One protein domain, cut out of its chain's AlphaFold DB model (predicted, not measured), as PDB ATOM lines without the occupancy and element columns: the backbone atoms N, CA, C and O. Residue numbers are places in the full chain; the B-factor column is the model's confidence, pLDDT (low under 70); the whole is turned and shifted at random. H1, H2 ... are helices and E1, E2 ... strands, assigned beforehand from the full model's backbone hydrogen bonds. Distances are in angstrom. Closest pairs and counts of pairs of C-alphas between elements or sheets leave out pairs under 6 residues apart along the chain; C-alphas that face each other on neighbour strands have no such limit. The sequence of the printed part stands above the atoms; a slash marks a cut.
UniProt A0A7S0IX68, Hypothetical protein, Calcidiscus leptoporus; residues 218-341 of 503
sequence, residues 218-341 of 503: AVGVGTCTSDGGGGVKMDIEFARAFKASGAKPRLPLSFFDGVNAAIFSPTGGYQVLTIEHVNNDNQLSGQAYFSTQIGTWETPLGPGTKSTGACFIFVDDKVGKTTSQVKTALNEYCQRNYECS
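AT A GLANCE: This is residues 218 to 341 of the 503 residues of the protein "Hypothetical protein" of Calcidiscus leptoporus (UniProt A0A7S0IX68). A small closed barrel of six antiparallel strands, E1 to E6, makes the body, with the short helix H1 outside it at one end. Helix H2 lies beyond that end, crosswise and clear of the barrel, and the loop of residues 292 to 306 is at the opposite end. The printed part has 124 residues, in the order E1 E2 H1 E3 E4 E5 E6 H2; the class is mixed, helices and strands. By its radius of gyration of the C-alphas, 15.4 A, it is compact, though elongated in outline, spanning 54 by 28 by 21 A.

HOW THE PARTS SIT: Round the barrel run E1 (residues 218 to 226), E2 (231 to 243), E5 (283 to 291), E4 (270 to 279), E3 (260 to 264), E6 (307 to 316) and back to E1. E1 and E2 form an antiparallel hairpin, with N 225 and O 233 2.7 A apart. E2 and E5 are antiparallel, with N 234 and O 284 at 2.8 A. E3, E4 and E5 form a meander, each strand the antiparallel neighbour of the one before; its two hairpins have N 285 and O 277 at 2.8 A and N 263 and O 271 at 2.8 A. With E6 they make a Greek key, in which E3 is the antiparallel neighbour of E6, with N 264 and O 312 at 2.8 A. E6 and E1 close the ring, with N 220 and O 313 at 2.9 A. E2 bends by 91 degrees at residue 237. H1 (residues 253 to 256) is on the barrel, outside it, at a height of 5.8 A and over none of its strands; the closest C-alphas of H1 and E4 are those of Ser 254 and Val 278, 5.0 A apart. H2 (residues 323 to 337) is not on the barrel. H1 and H2 only just touch, with 3 pairs of C-alphas within 8 A, the closest Phe 255 and Ala 329 at 6.2 A; H2 touches with residues 326 to 329 alone. In H2 every O i to N i+4 pair is within hydrogen-bond range; H1 is too short for such a pair.

IN THESE COORDINATES: E1 begins at C-alpha 218 (-20.700, -49.003, 16.289) and is 20.7 A long. E2 measures 28.2 A, E3 13.5 A, E4 22.2 A, E5 19.9 A, E6 25.3 A and H1 5.6 A. H2, 21.1 A long, ends at C-alpha 337 (-26.909, -49.284, 34.325).

THE WHOLE: The C-alphas farthest apart are those of Leu 301 and Ser 341, 55.9 A. The printed part has no cut. The link from E5 to E6, 15 residues, is long. Mean pLDDT of the printed part is 76.6; 33 residues are under 70, among them 245 to 250, 293 to 303 and 334 to 341.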
ATOM      1  N   ALA A 218     -19.686 -48.131  15.719       85.12
ATOM      2  CA  ALA A 218     -20.700 -49.003  16.289       85.12
ATOM      3  C   ALA A 218     -21.428 -49.782  15.209       85.12
ATOM      4  O   ALA A 218     -21.631 -49.309  14.096       85.12
ATOM      5  N   VAL A 219     -21.817 -50.997  15.571       87.44
ATOM      6  CA  VAL A 219     -22.662 -51.870  14.766       87.44
ATOM      7  C   VAL A 219     -23.867 -52.281  15.586       87.44
ATOM      8  O   VAL A 219     -23.751 -52.442  16.801       87.44
ATOM      9  N   GLY A 220     -25.009 -52.487  14.945       87.50
ATOM     10  CA  GLY A 220     -26.194 -52.976  15.635       87.50
ATOM     11  C   GLY A 220     -27.216 -53.607  14.709       87.50
ATOM     12  O   GLY A 220     -27.196 -53.389  13.504       87.50
ATOM     13  N   VAL A 221     -28.111 -54.392  15.294       88.94
ATOM     14  CA  VAL A 221     -29.254 -55.019  14.628       88.94
ATOM     15  C   VAL A 221     -30.528 -54.678  15.387       88.94
ATOM     16  O   VAL A 221     -30.505 -54.431  16.597       88.94
ATOM     17  N   GLY A 222     -31.637 -54.622  14.663       91.12
ATOM     18  CA  GLY A 222     -32.932 -54.336  15.253       91.12
ATOM     19  C   GLY A 222     -34.021 -54.153  14.212       91.12
ATOM     20  O   GLY A 222     -33.909 -54.618  13.078       91.12
ATOM     21  N   THR A 223     -35.066 -53.431  14.594       92.31
ATOM     22  CA  THR A 223     -36.217 -53.145  13.739       92.31
ATOM     23  C   THR A 223     -36.263 -51.659  13.399       92.31
ATOM     24  O   THR A 223     -36.334 -50.811  14.284       92.31
ATOM     25  N   CYS A 224     -36.250 -51.330  12.109       91.69
ATOM     26  CA  CYS A 224     -36.336 -49.962  11.615       91.69
ATOM     27  C   CYS A 224     -37.744 -49.640  11.128       91.69
ATOM     28  O   CYS A 224     -38.336 -50.402  10.364       91.69
ATOM     29  N   THR A 225     -38.243 -48.469  11.503       92.06
ATOM     30  CA  THR A 225     -39.457 -47.846  10.993       92.06
ATOM     31  C   THR A 225     -39.094 -46.574  10.231       92.06
ATOM     32  O   THR A 225     -38.576 -45.632  10.827       92.06
ATOM     33  N   SER A 226     -39.416 -46.528   8.937       88.62
ATOM     34  CA  SER A 226     -39.423 -45.285   8.156       88.62
ATOM     35  C   SER A 226     -40.809 -44.655   8.238       88.62
ATOM     36  O   SER A 226     -41.802 -45.375   8.119       88.62
ATOM     37  N   ASP A 227     -40.908 -43.342   8.431       86.62
ATOM     38  CA  ASP A 227     -42.187 -42.622   8.505       86.62
ATOM     39  C   ASP A 227     -42.755 -42.192   7.139       86.62
ATOM     40  O   ASP A 227     -43.906 -41.761   7.063       86.62
ATOM     41  N   GLY A 228     -41.985 -42.356   6.059       80.38
ATOM     42  CA  GLY A 228     -42.352 -41.908   4.713       80.38
ATOM     43  C   GLY A 228     -41.953 -40.463   4.395       80.38
ATOM     44  O   GLY A 228     -41.948 -40.091   3.226       80.38
ATOM     45  N   GLY A 229     -41.570 -39.664   5.388       79.94
ATOM     46  CA  GLY A 229     -41.067 -38.293   5.248       79.94
ATOM     47  C   GLY A 229     -39.542 -38.175   5.346       79.94
ATOM     48  O   GLY A 229     -39.021 -37.068   5.290       79.94
ATOM     49  N   GLY A 230     -38.835 -39.301   5.489       77.19
ATOM     50  CA  GLY A 230     -37.383 -39.345   5.702       77.19
ATOM     51  C   GLY A 230     -36.990 -39.580   7.160       77.19
ATOM     52  O   GLY A 230     -35.833 -39.899   7.427       77.19
ATOM     53  N   GLY A 231     -37.937 -39.523   8.099       87.12
ATOM     54  CA  GLY A 231     -37.692 -39.878   9.487       87.12
ATOM     55  C   GLY A 231     -37.507 -41.384   9.631       87.12
ATOM     56  O   GLY A 231     -38.363 -42.180   9.236       87.12
ATOM     57  N   VAL A 232     -36.386 -41.775  10.231       89.50
ATOM     58  CA  VAL A 232     -36.066 -43.168  10.529       89.50
ATOM     59  C   VAL A 232     -35.961 -43.338  12.031       89.50
ATOM     60  O   VAL A 232     -35.260 -42.590  12.711       89.50
ATOM     61  N   LYS A 233     -36.648 -44.353  12.547       92.88
ATOM     62  CA  LYS A 233     -36.516 -44.824  13.922       92.88
ATOM     63  C   LYS A 233     -36.037 -46.269  13.906       92.88
ATOM     64  O   LYS A 233     -36.597 -47.073  13.176       92.88
ATOM     65  N   MET A 234     -35.057 -46.608  14.728       92.94
ATOM     66  CA  MET A 234     -34.593 -47.971  14.945       92.94
ATOM     67  C   MET A 234     -34.819 -48.361  16.403       92.94
ATOM     68  O   MET A 234     -34.300 -47.710  17.308       92.94
ATOM     69  N   ASP A 235     -35.581 -49.426  16.622       93.12
ATOM     70  CA  ASP A 235     -35.620 -50.159  17.882       93.12
ATOM     71  C   ASP A 235     -34.449 -51.151  17.873       93.12
ATOM     72  O   ASP A 235     -34.385 -52.041  17.026       93.12
ATOM     73  N   ILE A 236     -33.480 -50.949  18.763       89.62
ATOM     74  CA  ILE A 236     -32.219 -51.690  18.798       89.62
ATOM     75  C   ILE A 236     -32.400 -52.952  19.637       89.62
ATOM     76  O   ILE A 236     -32.740 -52.885  20.817       89.62
ATOM     77  N   GLU A 237     -32.124 -54.100  19.032       88.44
ATOM     78  CA  GLU A 237     -32.116 -55.397  19.714       88.44
ATOM     79  C   GLU A 237     -30.720 -55.706  20.254       88.44
ATOM     80  O   GLU A 237     -30.554 -56.204  21.368       88.44
ATOM     81  N   PHE A 238     -29.699 -55.355  19.473       84.25
ATOM     82  CA  PHE A 238     -28.306 -55.505  19.849       84.25
ATOM     83  C   PHE A 238     -27.470 -54.386  19.236       84.25
ATOM     84  O   PHE A 238     -27.641 -54.036  18.070       84.25
ATOM     85  N   ALA A 239     -26.507 -53.872  19.997       85.44
ATOM     86  CA  ALA A 239     -25.483 -52.988  19.470       85.44
ATOM     87  C   ALA A 239     -24.156 -53.156  20.203       85.44
ATOM     88  O   ALA A 239     -24.102 -53.474  21.395       85.44
ATOM     89  N   ARG A 240     -23.064 -52.905  19.483       83.31
ATOM     90  CA  ARG A 240     -21.710 -52.959  20.018       83.31
ATOM     91  C   ARG A 240     -20.850 -51.856  19.435       83.31
ATOM     92  O   ARG A 240     -20.740 -51.716  18.220       83.31
ATOM     93  N   ALA A 241     -20.194 -51.123  20.326       83.88
ATOM     94  CA  ALA A 241     -19.155 -50.173  19.967       83.88
ATOM     95  C   ALA A 241     -17.777 -50.850  19.927       83.88
ATOM     96  O   ALA A 241     -17.485 -51.787  20.677       83.88
ATOM     97  N   PHE A 242     -16.911 -50.364  19.051       79.44
ATOM     98  CA  PHE A 242     -15.585 -50.916  18.813       79.44
ATOM     99  C   PHE A 242     -14.659 -49.861  18.213       79.44
ATOM    100  O   PHE A 242     -15.094 -48.783  17.829       79.44
ATOM    101  N   LYS A 243     -13.358 -50.143  18.191       78.56
ATOM    102  CA  LYS A 243     -12.350 -49.279  17.569       78.56
ATOM    103  C   LYS A 243     -11.286 -50.118  16.871       78.56
ATOM    104  O   LYS A 243     -11.258 -51.338  17.021       78.56
ATOM    105  N   ALA A 244     -10.353 -49.467  16.180       70.25
ATOM    106  CA  ALA A 244      -9.275 -50.144  15.455       70.25
ATOM    107  C   ALA A 244      -8.400 -51.065  16.332       70.25
ATOM    108  O   ALA A 244      -7.806 -52.010  15.824       70.25
ATOM    109  N   SER A 245      -8.325 -50.827  17.648       68.56
ATOM    110  CA  SER A 245      -7.598 -51.692  18.589       68.56
ATOM    111  C   SER A 245      -8.444 -52.841  19.159       68.56
ATOM    112  O   SER A 245      -8.041 -53.434  20.157       68.56
ATOM    113  N   GLY A 246      -9.639 -53.087  18.621       65.75
ATOM    114  CA  GLY A 246     -10.559 -54.125  19.076       65.75
ATOM    115  C   GLY A 246     -11.882 -53.608  19.625       65.75
ATOM    116  O   GLY A 246     -12.093 -52.409  19.851       65.75
ATOM    117  N   ALA A 247     -12.786 -54.557  19.860       60.62
ATOM    118  CA  ALA A 247     -14.035 -54.305  20.554       60.62
ATOM    119  C   ALA A 247     -13.760 -53.823  21.985       60.62
ATOM    120  O   ALA A 247     -12.907 -54.366  22.687       60.62
ATOM    121  N   LYS A 248     -14.497 -52.806  22.433       63.84
ATOM    122  CA  LYS A 248     -14.471 -52.351  23.828       63.84
ATOM    123  C   LYS A 248     -15.862 -52.538  24.426       63.84
ATOM    124  O   LYS A 248     -16.847 -52.361  23.712       63.84
ATOM    125  N   PRO A 249     -15.977 -52.919  25.707       57.31
ATOM    126  CA  PRO A 249     -17.288 -53.096  26.305       57.31
ATOM    127  C   PRO A 249     -18.046 -51.760  26.394       57.31
ATOM    128  O   PRO A 249     -17.537 -50.788  26.946       57.31
ATOM    129  N   ARG A 250     -19.271 -51.779  25.841       63.44
ATOM    130  CA  ARG A 250     -20.443 -50.928  26.132       63.44
ATOM    131  C   ARG A 250     -20.177 -49.422  26.257       63.44
ATOM    132  O   ARG A 250     -20.362 -48.840  27.321       63.44
ATOM    133  N   LEU A 251     -19.828 -48.776  25.142       70.81
ATOM    134  CA  LEU A 251     -20.190 -47.363  25.009       70.81
ATOM    135  C   LEU A 251     -21.707 -47.258  24.809       70.81
ATOM    136  O   LEU A 251     -22.260 -48.081  24.073       70.81
ATOM    137  N   PRO A 252     -22.369 -46.271  25.439       76.25
ATOM    138  CA  PRO A 252     -23.767 -45.992  25.152       76.25
ATOM    139  C   PRO A 252     -23.902 -45.576  23.686       76.25
ATOM    140  O   PRO A 252     -23.026 -44.894  23.157       76.25
ATOM    141  N   LEU A 253     -25.000 -45.934  23.026       78.19
ATOM    142  CA  LEU A 253     -25.240 -45.497  21.651       78.19
ATOM    143  C   LEU A 253     -25.435 -43.980  21.556       78.19
ATOM    144  O   LEU A 253     -25.080 -43.397  20.537       78.19
ATOM    145  N   SER A 254     -25.879 -43.329  22.639       80.75
ATOM    146  CA  SER A 254     -25.902 -41.855  22.750       80.75
ATOM    147  C   SER A 254     -24.530 -41.194  22.564       80.75
ATOM    148  O   SER A 254     -24.443 -40.019  22.220       80.75
ATOM    149  N   PHE A 255     -23.429 -41.946  22.684       80.50
ATOM    150  CA  PHE A 255     -22.097 -41.476  22.288       80.50
ATOM    151  C   PHE A 255     -22.029 -41.037  20.812       80.50
ATOM    152  O   PHE A 255     -21.224 -40.170  20.454       80.50
ATOM    153  N   PHE A 256     -22.874 -41.629  19.968       82.25
ATOM    154  CA  PHE A 256     -22.937 -41.394  18.532       82.25
ATOM    155  C   PHE A 256     -24.002 -40.367  18.120       82.25
ATOM    156  O   PHE A 256     -24.263 -40.214  16.927       82.25
ATOM    157  N   ASP A 257     -24.580 -39.619  19.063       84.31
ATOM    158  CA  ASP A 257     -25.452 -38.490  18.726       84.31
ATOM    159  C   ASP A 257     -24.710 -37.484  17.822       84.31
ATOM    160  O   ASP A 257     -23.541 -37.128  18.046       84.31
ATOM    161  N   GLY A 258     -25.398 -37.040  16.769       79.56
ATOM    162  CA  GLY A 258     -24.880 -36.152  15.729       79.56
ATOM    163  C   GLY A 258     -23.917 -36.808  14.736       79.56
ATOM    164  O   GLY A 258     -23.329 -36.100  13.919       79.56
ATOM    165  N   VAL A 259     -23.715 -38.129  14.798       81.31
ATOM    166  CA  VAL A 259     -22.840 -38.869  13.875       81.31
ATOM    167  C   VAL A 259     -23.662 -39.442  12.718       81.31
ATOM    168  O   VAL A 259     -24.822 -39.816  12.885       81.31
ATOM    169  N   ASN A 260     -23.064 -39.509  11.528       79.69
ATOM    170  CA  ASN A 260     -23.690 -40.152  10.376       79.69
ATOM    171  C   ASN A 260     -23.697 -41.675  10.541       79.69
ATOM    172  O   ASN A 260     -22.706 -42.278  10.953       79.69
ATOM    173  N   ALA A 261     -24.811 -42.289  10.165       82.12
ATOM    174  CA  ALA A 261     -25.022 -43.721  10.228       82.12
ATOM    175  C   ALA A 261     -25.614 -44.248   8.925       82.12
ATOM    176  O   ALA A 261     -26.351 -43.556   8.217       82.12
ATOM    177  N   ALA A 262     -25.305 -45.507   8.646       83.50
ATOM    178  CA  ALA A 262     -25.848 -46.265   7.537       83.50
ATOM    179  C   ALA A 262     -26.752 -47.366   8.085       83.50
ATOM    180  O   ALA A 262     -26.325 -48.147   8.932       83.50
ATOM    181  N   ILE A 263     -27.986 -47.428   7.597       85.38
ATOM    182  CA  ILE A 263     -28.957 -48.468   7.925       85.38
ATOM    183  C   ILE A 263     -29.182 -49.334   6.695       85.38
ATOM    184  O   ILE A 263     -29.528 -48.823   5.639       85.38
ATOM    185  N   PHE A 264     -29.049 -50.643   6.844       83.62
ATOM    186  CA  PHE A 264     -29.208 -51.636   5.791       83.62
ATOM    187  C   PHE A 264     -30.434 -52.500   6.082       83.62
ATOM    188  O   PHE A 264     -30.620 -52.957   7.209       83.62
ATOM    189  N   SER A 265     -31.271 -52.737   5.075       80.12
ATOM    190  CA  SER A 265     -32.364 -53.702   5.139       80.12
ATOM    191  C   SER A 265     -31.911 -55.075   4.628       80.12
ATOM    192  O   SER A 265     -31.063 -55.161   3.735       80.12
ATOM    193  N   PRO A 266     -32.542 -56.169   5.089       74.06
ATOM    194  CA  PRO A 266     -32.284 -57.516   4.579       74.06
ATOM    195  C   PRO A 266     -32.463 -57.630   3.061       74.06
ATOM    196  O   PRO A 266     -31.787 -58.406   2.388       74.06
ATOM    197  N   THR A 267     -33.342 -56.801   2.492       70.81
ATOM    198  CA  THR A 267     -33.636 -56.748   1.055       70.81
ATOM    199  C   THR A 267     -32.560 -56.062   0.205       70.81
ATOM    200  O   THR A 267     -32.743 -55.984  -1.007       70.81
ATOM    201  N   GLY A 268     -31.465 -55.572   0.802       67.38
ATOM    202  CA  GLY A 268     -30.364 -54.889   0.100       67.38
ATOM    203  C   GLY A 268     -30.557 -53.380  -0.050       67.38
ATOM    204  O   GLY A 268     -29.662 -52.662  -0.482       67.38
ATOM    205  N   GLY A 269     -31.717 -52.864   0.359       74.44
ATOM    206  CA  GLY A 269     -31.923 -51.427   0.466       74.44
ATOM    207  C   GLY A 269     -31.119 -50.849   1.626       74.44
ATOM    208  O   GLY A 269     -30.905 -51.510   2.637       74.44
ATOM    209  N   TYR A 270     -30.718 -49.591   1.531       76.88
ATOM    210  CA  TYR A 270     -30.068 -48.903   2.636       76.88
ATOM    211  C   TYR A 270     -30.475 -47.435   2.695       76.88
ATOM    212  O   TYR A 270     -30.977 -46.856   1.728       76.88
ATOM    213  N   GLN A 271     -30.273 -46.847   3.863       79.50
ATOM    214  CA  GLN A 271     -30.562 -45.462   4.183       79.50
ATOM    215  C   GLN A 271     -29.374 -44.861   4.914       79.50
ATOM    216  O   GLN A 271     -28.651 -45.553   5.627       79.50
ATOM    217  N   VAL A 272     -29.171 -43.567   4.728       79.19
ATOM    218  CA  VAL A 272     -28.104 -42.816   5.379       79.19
ATOM    219  C   VAL A 272     -28.733 -41.641   6.083       79.19
ATOM    220  O   VAL A 272     -29.493 -40.886   5.475       79.19
ATOM    221  N   LEU A 273     -28.411 -41.506   7.360       80.62
ATOM    222  CA  LEU A 273     -28.984 -40.501   8.236       80.62
ATOM    223  C   LEU A 273     -27.925 -39.921   9.163       80.62
ATOM    224  O   LEU A 273     -26.895 -40.541   9.426       80.62
ATOM    225  N   THR A 274     -28.218 -38.749   9.703       83.00
ATOM    226  CA  THR A 274     -27.530 -38.246  10.892       83.00
ATOM    227  C   THR A 274     -28.330 -38.677  12.114       83.00
ATOM    228  O   THR A 274     -29.546 -38.484  12.154       83.00
ATOM    229  N   ILE A 275     -27.669 -39.292  13.095       87.69
ATOM    230  CA  ILE A 275     -28.303 -39.694  14.353       87.69
ATOM    231  C   ILE A 275     -28.686 -38.425  15.113       87.69
ATOM    232  O   ILE A 275     -27.814 -37.675  15.542       87.69
ATOM    233  N   GLU A 276     -29.981 -38.170  15.274       88.69
ATOM    234  CA  GLU A 276     -30.465 -36.981  15.983       88.69
ATOM    235  C   GLU A 276     -30.625 -37.256  17.474       88.69
ATOM    236  O   GLU A 276     -30.238 -36.436  18.306       88.69
ATOM    237  N   HIS A 277     -31.186 -38.420  17.806       85.88
ATOM    238  CA  HIS A 277     -31.468 -38.802  19.182       85.88
ATOM    239  C   HIS A 277     -31.291 -40.300  19.397       85.88
ATOM    240  O   HIS A 277     -31.862 -41.112  18.665       85.88
ATOM    241  N   VAL A 278     -30.600 -40.662  20.476       85.00
ATOM    242  CA  VAL A 278     -30.631 -42.007  21.051       85.00
ATOM    243  C   VAL A 278     -31.324 -41.974  22.412       85.00
ATOM    244  O   VAL A 278     -30.890 -41.296  23.341       85.00
ATOM    245  N   ASN A 279     -32.408 -42.735  22.551       79.62
ATOM    246  CA  ASN A 279     -33.165 -42.854  23.791       79.62
ATOM    247  C   ASN A 279     -32.821 -44.160  24.519       79.62
ATOM    248  O   ASN A 279     -33.075 -45.253  24.005       79.62
ATOM    249  N   ASN A 280     -32.275 -44.029  25.735       70.06
ATOM    250  CA  ASN A 280     -31.957 -45.130  26.653       70.06
ATOM    251  C   ASN A 280     -31.172 -46.287  26.005       70.06
ATOM    252  O   ASN A 280     -31.373 -47.437  26.377       70.06
ATOM    253  N   ASP A 281     -30.327 -45.984  25.012       72.56
ATOM    254  CA  ASP A 281     -29.521 -46.929  24.220       72.56
ATOM    255  C   ASP A 281     -30.300 -48.060  23.504       72.56
ATOM    256  O   ASP A 281     -29.689 -48.916  22.873       72.56
ATOM    257  N   ASN A 282     -31.637 -48.027  23.531       82.31
ATOM    258  CA  ASN A 282     -32.510 -49.042  22.929       82.31
ATOM    259  C   ASN A 282     -33.288 -48.506  21.725       82.31
ATOM    260  O   ASN A 282     -33.915 -49.270  20.996       82.31
ATOM    261  N   GLN A 283     -33.298 -47.189  21.529       88.12
ATOM    262  CA  GLN A 283     -33.943 -46.548  20.392       88.12
ATOM    263  C   GLN A 283     -33.040 -45.480  19.806       88.12
ATOM    264  O   GLN A 283     -32.487 -44.667  20.539       88.12
ATOM    265  N   LEU A 284     -32.950 -45.456  18.486       90.88
ATOM    266  CA  LEU A 284     -32.260 -44.434  17.718       90.88
ATOM    267  C   LEU A 284     -33.250 -43.789  16.756       90.88
ATOM    268  O   LEU A 284     -34.108 -44.467  16.195       90.88
ATOM    269  N   SER A 285     -33.136 -42.486  16.551       92.50
ATOM    270  CA  SER A 285     -33.885 -41.776  15.522       92.50
ATOM    271  C   SER A 285     -33.023 -40.746  14.816       92.50
ATOM    272  O   SER A 285     -32.129 -40.148  15.420       92.50
ATOM    273  N   GLY A 286     -33.329 -40.508  13.548       90.06
ATOM    274  CA  GLY A 286     -32.716 -39.446  12.771       90.06
ATOM    275  C   GLY A 286     -33.427 -39.212  11.450       90.06
ATOM    276  O   GLY A 286     -34.378 -39.918  11.102       90.06
ATOM    277  N   GLN A 287     -32.944 -38.220  10.712       83.69
ATOM    278  CA  GLN A 287     -33.449 -37.885   9.387       83.69
ATOM    279  C   GLN A 287     -32.530 -38.462   8.318       83.69
ATOM    280  O   GLN A 287     -31.340 -38.134   8.243       83.69
ATOM    281  N   ALA A 288     -33.091 -39.340   7.491       79.75
ATOM    282  CA  ALA A 288     -32.411 -39.858   6.326       79.75
ATOM    283  C   ALA A 288     -32.305 -38.759   5.268       79.75
ATOM    284  O   ALA A 288     -33.304 -38.232   4.786       79.75
ATOM    285  N   TYR A 289     -31.075 -38.452   4.874       73.62
ATOM    286  CA  TYR A 289     -30.793 -37.574   3.739       73.62
ATOM    287  C   TYR A 289     -30.532 -38.372   2.453       73.62
ATOM    288  O   TYR A 289     -30.377 -37.798   1.376       73.62
ATOM    289  N   PHE A 290     -30.481 -39.705   2.553       73.00
ATOM    290  CA  PHE A 290     -30.352 -40.604   1.413       73.00
ATOM    291  C   PHE A 290     -31.032 -41.950   1.680       73.00
ATOM    292  O   PHE A 290     -30.928 -42.502   2.775       73.00
ATOM    293  N   SER A 291     -31.681 -42.516   0.662       73.12
ATOM    294  CA  SER A 291     -32.296 -43.843   0.726       73.12
ATOM    295  C   SER A 291     -32.341 -44.493  -0.657       73.12
ATOM    296  O   SER A 291     -32.817 -43.890  -1.618       73.12
ATOM    297  N   THR A 292     -31.895 -45.749  -0.760       71.56
ATOM    298  CA  THR A 292     -32.149 -46.600  -1.939       71.56
ATOM    299  C   THR A 292     -33.466 -47.362  -1.835       71.56
ATOM    300  O   THR A 292     -33.916 -47.967  -2.809       71.56
ATOM    301  N   GLN A 293     -34.116 -47.329  -0.671       68.00
ATOM    302  CA  GLN A 293     -35.406 -47.968  -0.479       68.00
ATOM    303  C   GLN A 293     -36.488 -47.169  -1.214       68.00
ATOM    304  O   GLN A 293     -36.874 -46.064  -0.825       68.00
ATOM    305  N   ILE A 294     -36.967 -47.740  -2.320       64.88
ATOM    306  CA  ILE A 294     -38.027 -47.148  -3.132       64.88
ATOM    307  C   ILE A 294     -39.313 -47.103  -2.305       64.88
ATOM    308  O   ILE A 294     -39.754 -48.117  -1.766       64.88
ATOM    309  N   GLY A 295     -39.933 -45.925  -2.246       64.50
ATOM    310  CA  GLY A 295     -41.242 -45.743  -1.626       64.50
ATOM    311  C   GLY A 295     -41.237 -45.671  -0.102       64.50
ATOM    312  O   GLY A 295     -42.319 -45.640   0.467       64.50
ATOM    313  N   THR A 296     -40.085 -45.617   0.572       63.88
ATOM    314  CA  THR A 296     -40.023 -45.434   2.039       63.88
ATOM    315  C   THR A 296     -39.773 -43.992   2.468       63.88
ATOM    316  O   THR A 296     -39.770 -43.702   3.660       63.88
ATOM    317  N   TRP A 297     -39.595 -43.085   1.511       67.06
ATOM    318  CA  TRP A 297     -39.369 -41.658   1.720       67.06
ATOM    319  C   TRP A 297     -39.976 -40.861   0.565       67.06
ATOM    320  O   TRP A 297     -40.123 -41.386  -0.545       67.06
ATOM    321  N   GLU A 298     -40.395 -39.629   0.844       64.81
ATOM    322  CA  GLU A 298     -41.007 -38.752  -0.145       64.81
ATOM    323  C   GLU A 298     -39.984 -38.377  -1.213       64.81
ATOM    324  O   GLU A 298     -38.919 -37.829  -0.939       64.81
ATOM    325  N   THR A 299     -40.322 -38.691  -2.460       60.97
ATOM    326  CA  THR A 299     -39.506 -38.357  -3.624       60.97
ATOM    327  C   THR A 299     -40.394 -37.709  -4.679       60.97
ATOM    328  O   THR A 299     -41.618 -37.871  -4.649       60.97
ATOM    329  N   PRO A 300     -39.817 -37.059  -5.702       51.44
ATOM    330  CA  PRO A 300     -40.588 -36.622  -6.866       51.44
ATOM    331  C   PRO A 300     -41.357 -37.761  -7.566       51.44
ATOM    332  O   PRO A 300     -42.282 -37.499  -8.333       51.44
ATOM    333  N   LEU A 301     -40.983 -39.025  -7.314       49.38
ATOM    334  CA  LEU A 301     -41.641 -40.215  -7.860       49.38
ATOM    335  C   LEU A 301     -42.908 -40.619  -7.087       49.38
ATOM    336  O   LEU A 301     -43.686 -41.427  -7.593       49.38
ATOM    337  N   GLY A 302     -43.141 -40.067  -5.894       58.91
ATOM    338  CA  GLY A 302     -44.337 -40.324  -5.099       58.91
ATOM    339  C   GLY A 302     -44.130 -40.121  -3.595       58.91
ATOM    340  O   GLY A 302     -42.991 -40.015  -3.130       58.91
ATOM    341  N   PRO A 303     -45.235 -40.089  -2.825       68.94
ATOM    342  CA  PRO A 303     -45.160 -39.999  -1.375       68.94
ATOM    343  C   PRO A 303     -44.447 -41.229  -0.816       68.94
ATOM    344  O   PRO A 303     -44.680 -42.356  -1.267       68.94
ATOM    345  N   GLY A 304     -43.597 -41.013   0.182       73.69
ATOM    346  CA  GLY A 304     -43.051 -42.117   0.946       73.69
ATOM    347  C   GLY A 304     -44.156 -42.785   1.749       73.69
ATOM    348  O   GLY A 304     -45.136 -42.169   2.170       73.69
ATOM    349  N   THR A 305     -44.002 -44.082   1.944       79.19
ATOM    350  CA  THR A 305     -44.894 -44.903   2.744       79.19
ATOM    351  C   THR A 305     -44.182 -45.307   4.014       79.19
ATOM    352  O   THR A 305     -42.983 -45.598   4.018       79.19
ATOM    353  N   LYS A 306     -44.945 -45.335   5.106       86.88
ATOM    354  CA  LYS A 306     -44.458 -45.879   6.361       86.88
ATOM    355  C   LYS A 306     -44.114 -47.353   6.158       86.88
ATOM    356  O   LYS A 306     -44.974 -48.134   5.751       86.88
ATOM    357  N   SER A 307     -42.886 -47.733   6.476       85.62
ATOM    358  CA  SER A 307     -42.414 -49.116   6.403       85.62
ATOM    359  C   SER A 307     -41.816 -49.529   7.739       85.62
ATOM    360  O   SER A 307     -41.368 -48.691   8.519       85.62
ATOM    361  N   THR A 308     -41.863 -50.817   8.062       90.00
ATOM    362  CA  THR A 308     -41.198 -51.362   9.248       90.00
ATOM    363  C   THR A 308     -40.640 -52.737   8.932       90.00
ATOM    364  O   THR A 308     -41.327 -53.539   8.300       90.00
ATOM    365  N   GLY A 309     -39.406 -53.001   9.343       88.06
ATOM    366  CA  GLY A 309     -38.757 -54.290   9.132       88.06
ATOM    367  C   GLY A 309     -37.402 -54.378   9.818       88.06
ATOM    368  O   GLY A 309     -36.894 -53.381  10.327       88.06
ATOM    369  N   ALA A 310     -36.825 -55.578   9.820       88.44
ATOM    370  CA  ALA A 310     -35.483 -55.798  10.343       88.44
ATOM    371  C   ALA A 310     -34.458 -54.921   9.609       88.44
ATOM    372  O   ALA A 310     -34.613 -54.614   8.422       88.44
ATOM    373  N   CYS A 311     -33.421 -54.507  10.324       88.50
ATOM    374  CA  CYS A 311     -32.353 -53.687   9.791       88.50
ATOM    375  C   CYS A 311     -31.057 -53.840  10.592       88.50
ATOM    376  O   CYS A 311     -31.044 -54.238  11.758       88.50
ATOM    377  N   PHE A 312     -29.961 -53.464   9.948       89.12
ATOM    378  CA  PHE A 312     -28.632 -53.379  10.529       89.12
ATOM    379  C   PHE A 312     -28.139 -51.937  10.450       89.12
ATOM    380  O   PHE A 312     -28.320 -51.294   9.422       89.12
ATOM    381  N   ILE A 313     -27.500 -51.438  11.503       87.81
ATOM    382  CA  ILE A 313     -26.889 -50.111  11.537       87.81
ATOM    383  C   ILE A 313     -25.375 -50.225  11.660       87.81
ATOM    384  O   ILE A 313     -24.856 -51.027  12.436       87.81
ATOM    385  N   PHE A 314     -24.677 -49.367  10.930       87.00
ATOM    386  CA  PHE A 314     -23.256 -49.121  11.094       87.00
ATOM    387  C   PHE A 314     -23.013 -47.622  11.277       87.00
ATOM    388  O   PHE A 314     -23.572 -46.794  10.554       87.00
ATOM    389  N   VAL A 315     -22.166 -47.282  12.240       83.62
ATOM    390  CA  VAL A 315     -21.816 -45.913  12.622       83.62
ATOM    391  C   VAL A 315     -20.301 -45.803  12.707       83.62
ATOM    392  O   VAL A 315     -19.670 -46.669  13.309       83.62
ATOM    393  N   ASP A 316     -19.717 -44.732  12.170       75.94
ATOM    394  CA  ASP A 316     -18.277 -44.471  12.281       75.94
ATOM    395  C   ASP A 316     -17.996 -43.003  12.630       75.94
ATOM    396  O   ASP A 316     -18.243 -42.090  11.837       75.94
ATOM    397  N   ASP A 317     -17.489 -42.756  13.842       72.25
ATOM    398  CA  ASP A 317     -17.189 -41.410  14.337       72.25
ATOM    399  C   ASP A 317     -15.804 -40.939  13.875       72.25
ATOM    400  O   ASP A 317     -14.833 -40.968  14.631       72.25
ATOM    401  N   LYS A 318     -15.694 -40.457  12.632       61.97
ATOM    402  CA  LYS A 318     -14.399 -40.025  12.066       61.97
ATOM    403  C   LYS A 318     -13.691 -38.940  12.885       61.97
ATOM    404  O   LYS A 318     -12.463 -38.906  12.910       61.97
ATOM    405  N   VAL A 319     -14.429 -38.011  13.497       61.09
ATOM    406  CA  VAL A 319     -13.807 -36.872  14.202       61.09
ATOM    407  C   VAL A 319     -13.050 -37.360  15.438       61.09
ATOM    408  O   VAL A 319     -12.079 -36.723  15.844       61.09
ATOM    409  N   GLY A 320     -13.446 -38.522  15.969       60.78
ATOM    410  CA  GLY A 320     -12.926 -39.090  17.195       60.78
ATOM    411  C   GLY A 320     -13.309 -38.209  18.376       60.78
ATOM    412  O   GLY A 320     -12.781 -37.110  18.558       60.78
ATOM    413  N   LYS A 321     -14.216 -38.678  19.232       70.19
ATOM    414  CA  LYS A 321     -14.452 -37.970  20.496       70.19
ATOM    415  C   LYS A 321     -13.160 -37.891  21.321       70.19
ATOM    416  O   LYS A 321     -12.368 -38.832  21.408       70.19
ATOM    417  N   THR A 322     -12.965 -36.755  21.982       67.31
ATOM    418  CA  THR A 322     -11.855 -36.551  22.919       67.31
ATOM    419  C   THR A 322     -11.907 -37.567  24.059       67.31
ATOM    420  O   THR A 322     -12.975 -38.044  24.445       67.31
ATOM    421  N   THR A 323     -10.761 -37.852  24.682       67.00
ATOM    422  CA  THR A 323     -10.697 -38.740  25.854       67.00
ATOM    423  C   THR A 323     -11.663 -38.308  26.963       67.00
ATOM    424  O   THR A 323     -12.242 -39.158  27.630       67.00
ATOM    425  N   SER A 324     -11.880 -37.001  27.143       69.75
ATOM    426  CA  SER A 324     -12.844 -36.471  28.114       69.75
ATOM    427  C   SER A 324     -14.285 -36.837  27.762       69.75
ATOM    428  O   SER A 324     -15.013 -37.297  28.631       69.75
ATOM    429  N   GLN A 325     -14.686 -36.707  26.495       73.69
ATOM    430  CA  GLN A 325     -16.026 -37.096  26.036       73.69
ATOM    431  C   GLN A 325     -16.263 -38.605  26.173       73.69
ATOM    432  O   GLN A 325     -17.329 -39.022  26.616       73.69
ATOM    433  N   VAL A 326     -15.249 -39.419  25.866       73.69
ATOM    434  CA  VAL A 326     -15.295 -40.876  26.069       73.69
ATOM    435  C   VAL A 326     -15.475 -41.213  27.552       73.69
ATOM    436  O   VAL A 326     -16.344 -42.011  27.894       73.69
ATOM    437  N   LYS A 327     -14.703 -40.573  28.443       70.88
ATOM    438  CA  LYS A 327     -14.840 -40.736  29.901       70.88
ATOM    439  C   LYS A 327     -16.234 -40.359  30.392       70.88
ATOM    440  O   LYS A 327     -16.820 -41.109  31.163       70.88
ATOM    441  N   THR A 328     -16.765 -39.222  29.947       77.69
ATOM    442  CA  THR A 328     -18.108 -38.770  30.328       77.69
ATOM    443  C   THR A 328     -19.169 -39.783  29.909       77.69
ATOM    444  O   THR A 328     -19.955 -40.206  30.750       77.69
ATOM    445  N   ALA A 329     -19.136 -40.254  28.659       75.38
ATOM    446  CA  ALA A 329     -20.102 -41.231  28.160       75.38
ATOM    447  C   ALA A 329     -20.034 -42.574  28.910       75.38
ATOM    448  O   ALA A 329     -21.066 -43.152  29.249       75.38
ATOM    449  N   LEU A 330     -18.825 -43.059  29.218       72.75
ATOM    450  CA  LEU A 330     -18.625 -44.259  30.040       72.75
ATOM    451  C   LEU A 330     -19.174 -44.077  31.458       72.75
ATOM    452  O   LEU A 330     -19.867 -44.959  31.961       72.75
ATOM    453  N   ASN A 331     -18.901 -42.933  32.089       69.19
ATOM    454  CA  ASN A 331     -19.389 -42.627  33.433       69.19
ATOM    455  C   ASN A 331     -20.922 -42.576  33.473       69.19
ATOM    456  O   ASN A 331     -21.527 -43.194  34.346       69.19
ATOM    457  N   GLU A 332     -21.556 -41.888  32.521       72.00
ATOM    458  CA  GLU A 332     -23.019 -41.816  32.414       72.00
ATOM    459  C   GLU A 332     -23.643 -43.192  32.165       72.00
ATOM    460  O   GLU A 332     -24.672 -43.531  32.752       72.00
ATOM    461  N   TYR A 333     -23.017 -44.020  31.325       71.12
ATOM    462  CA  TYR A 333     -23.465 -45.392  31.104       71.12
ATOM    463  C   TYR A 333     -23.349 -46.244  32.370       71.12
ATOM    464  O   TYR A 333     -24.307 -46.942  32.714       71.12
ATOM    465  N   CYS A 334     -22.218 -46.169  33.086       68.56
ATOM    466  CA  CYS A 334     -22.052 -46.902  34.337       68.56
ATOM    467  C   CYS A 334     -23.073 -46.425  35.388       68.56
ATOM    468  O   CYS A 334     -23.676 -47.267  36.034       68.56
ATOM    469  N   GLN A 335     -23.322 -45.115  35.525       66.94
ATOM    470  CA  GLN A 335     -24.301 -44.565  36.479       66.94
ATOM    471  C   GLN A 335     -25.750 -44.969  36.177       66.94
ATOM    472  O   GLN A 335     -26.540 -45.140  37.101       66.94
ATOM    473  N   ARG A 336     -26.119 -45.098  34.896       67.00
ATOM    474  CA  ARG A 336     -27.477 -45.503  34.493       67.00
ATOM    475  C   ARG A 336     -27.733 -46.995  34.678       67.00
ATOM    476  O   ARG A 336     -28.840 -47.375  35.040       67.00
ATOM    477  N   ASN A 337     -26.735 -47.829  34.390       62.62
ATOM    478  CA  ASN A 337     -26.909 -49.284  34.325       62.62
ATOM    479  C   ASN A 337     -26.398 -50.024  35.562       62.62
ATOM    480  O   ASN A 337     -26.733 -51.190  35.756       62.62
ATOM    481  N   TYR A 338     -25.595 -49.365  36.394       59.78
ATOM    482  CA  TYR A 338     -25.081 -49.920  37.635       59.78
ATOM    483  C   TYR A 338     -25.297 -48.901  38.752       59.78
ATOM    484  O   TYR A 338     -25.070 -47.706  38.571       59.78
ATOM    485  N   GLU A 339     -25.710 -49.364  39.932       44.78
ATOM    486  CA  GLU A 339     -25.788 -48.542  41.146       44.78
ATOM    487  C   GLU A 339     -24.373 -48.201  41.658       44.78
ATOM    488  O   GLU A 339     -23.939 -48.617  42.731       44.78
ATOM    489  N   CYS A 340     -23.596 -47.463  40.867       43.28
ATOM    490  CA  CYS A 340     -22.303 -46.942  41.282       43.28
ATOM    491  C   CYS A 340     -22.539 -45.702  42.151       43.28
ATOM    492  O   CYS A 340     -22.888 -44.628  41.658       43.28
ATOM    493  N   SER A 341     -22.369 -45.857  43.464       38.91
ATOM    494  CA  SER A 341     -22.489 -44.762  44.425       38.91
ATOM    495  C   SER A 341     -21.382 -43.709  44.239       38.91
ATOM    496  O   SER A 341     -20.264 -43.987  43.814       38.91
TER     497      SER A 341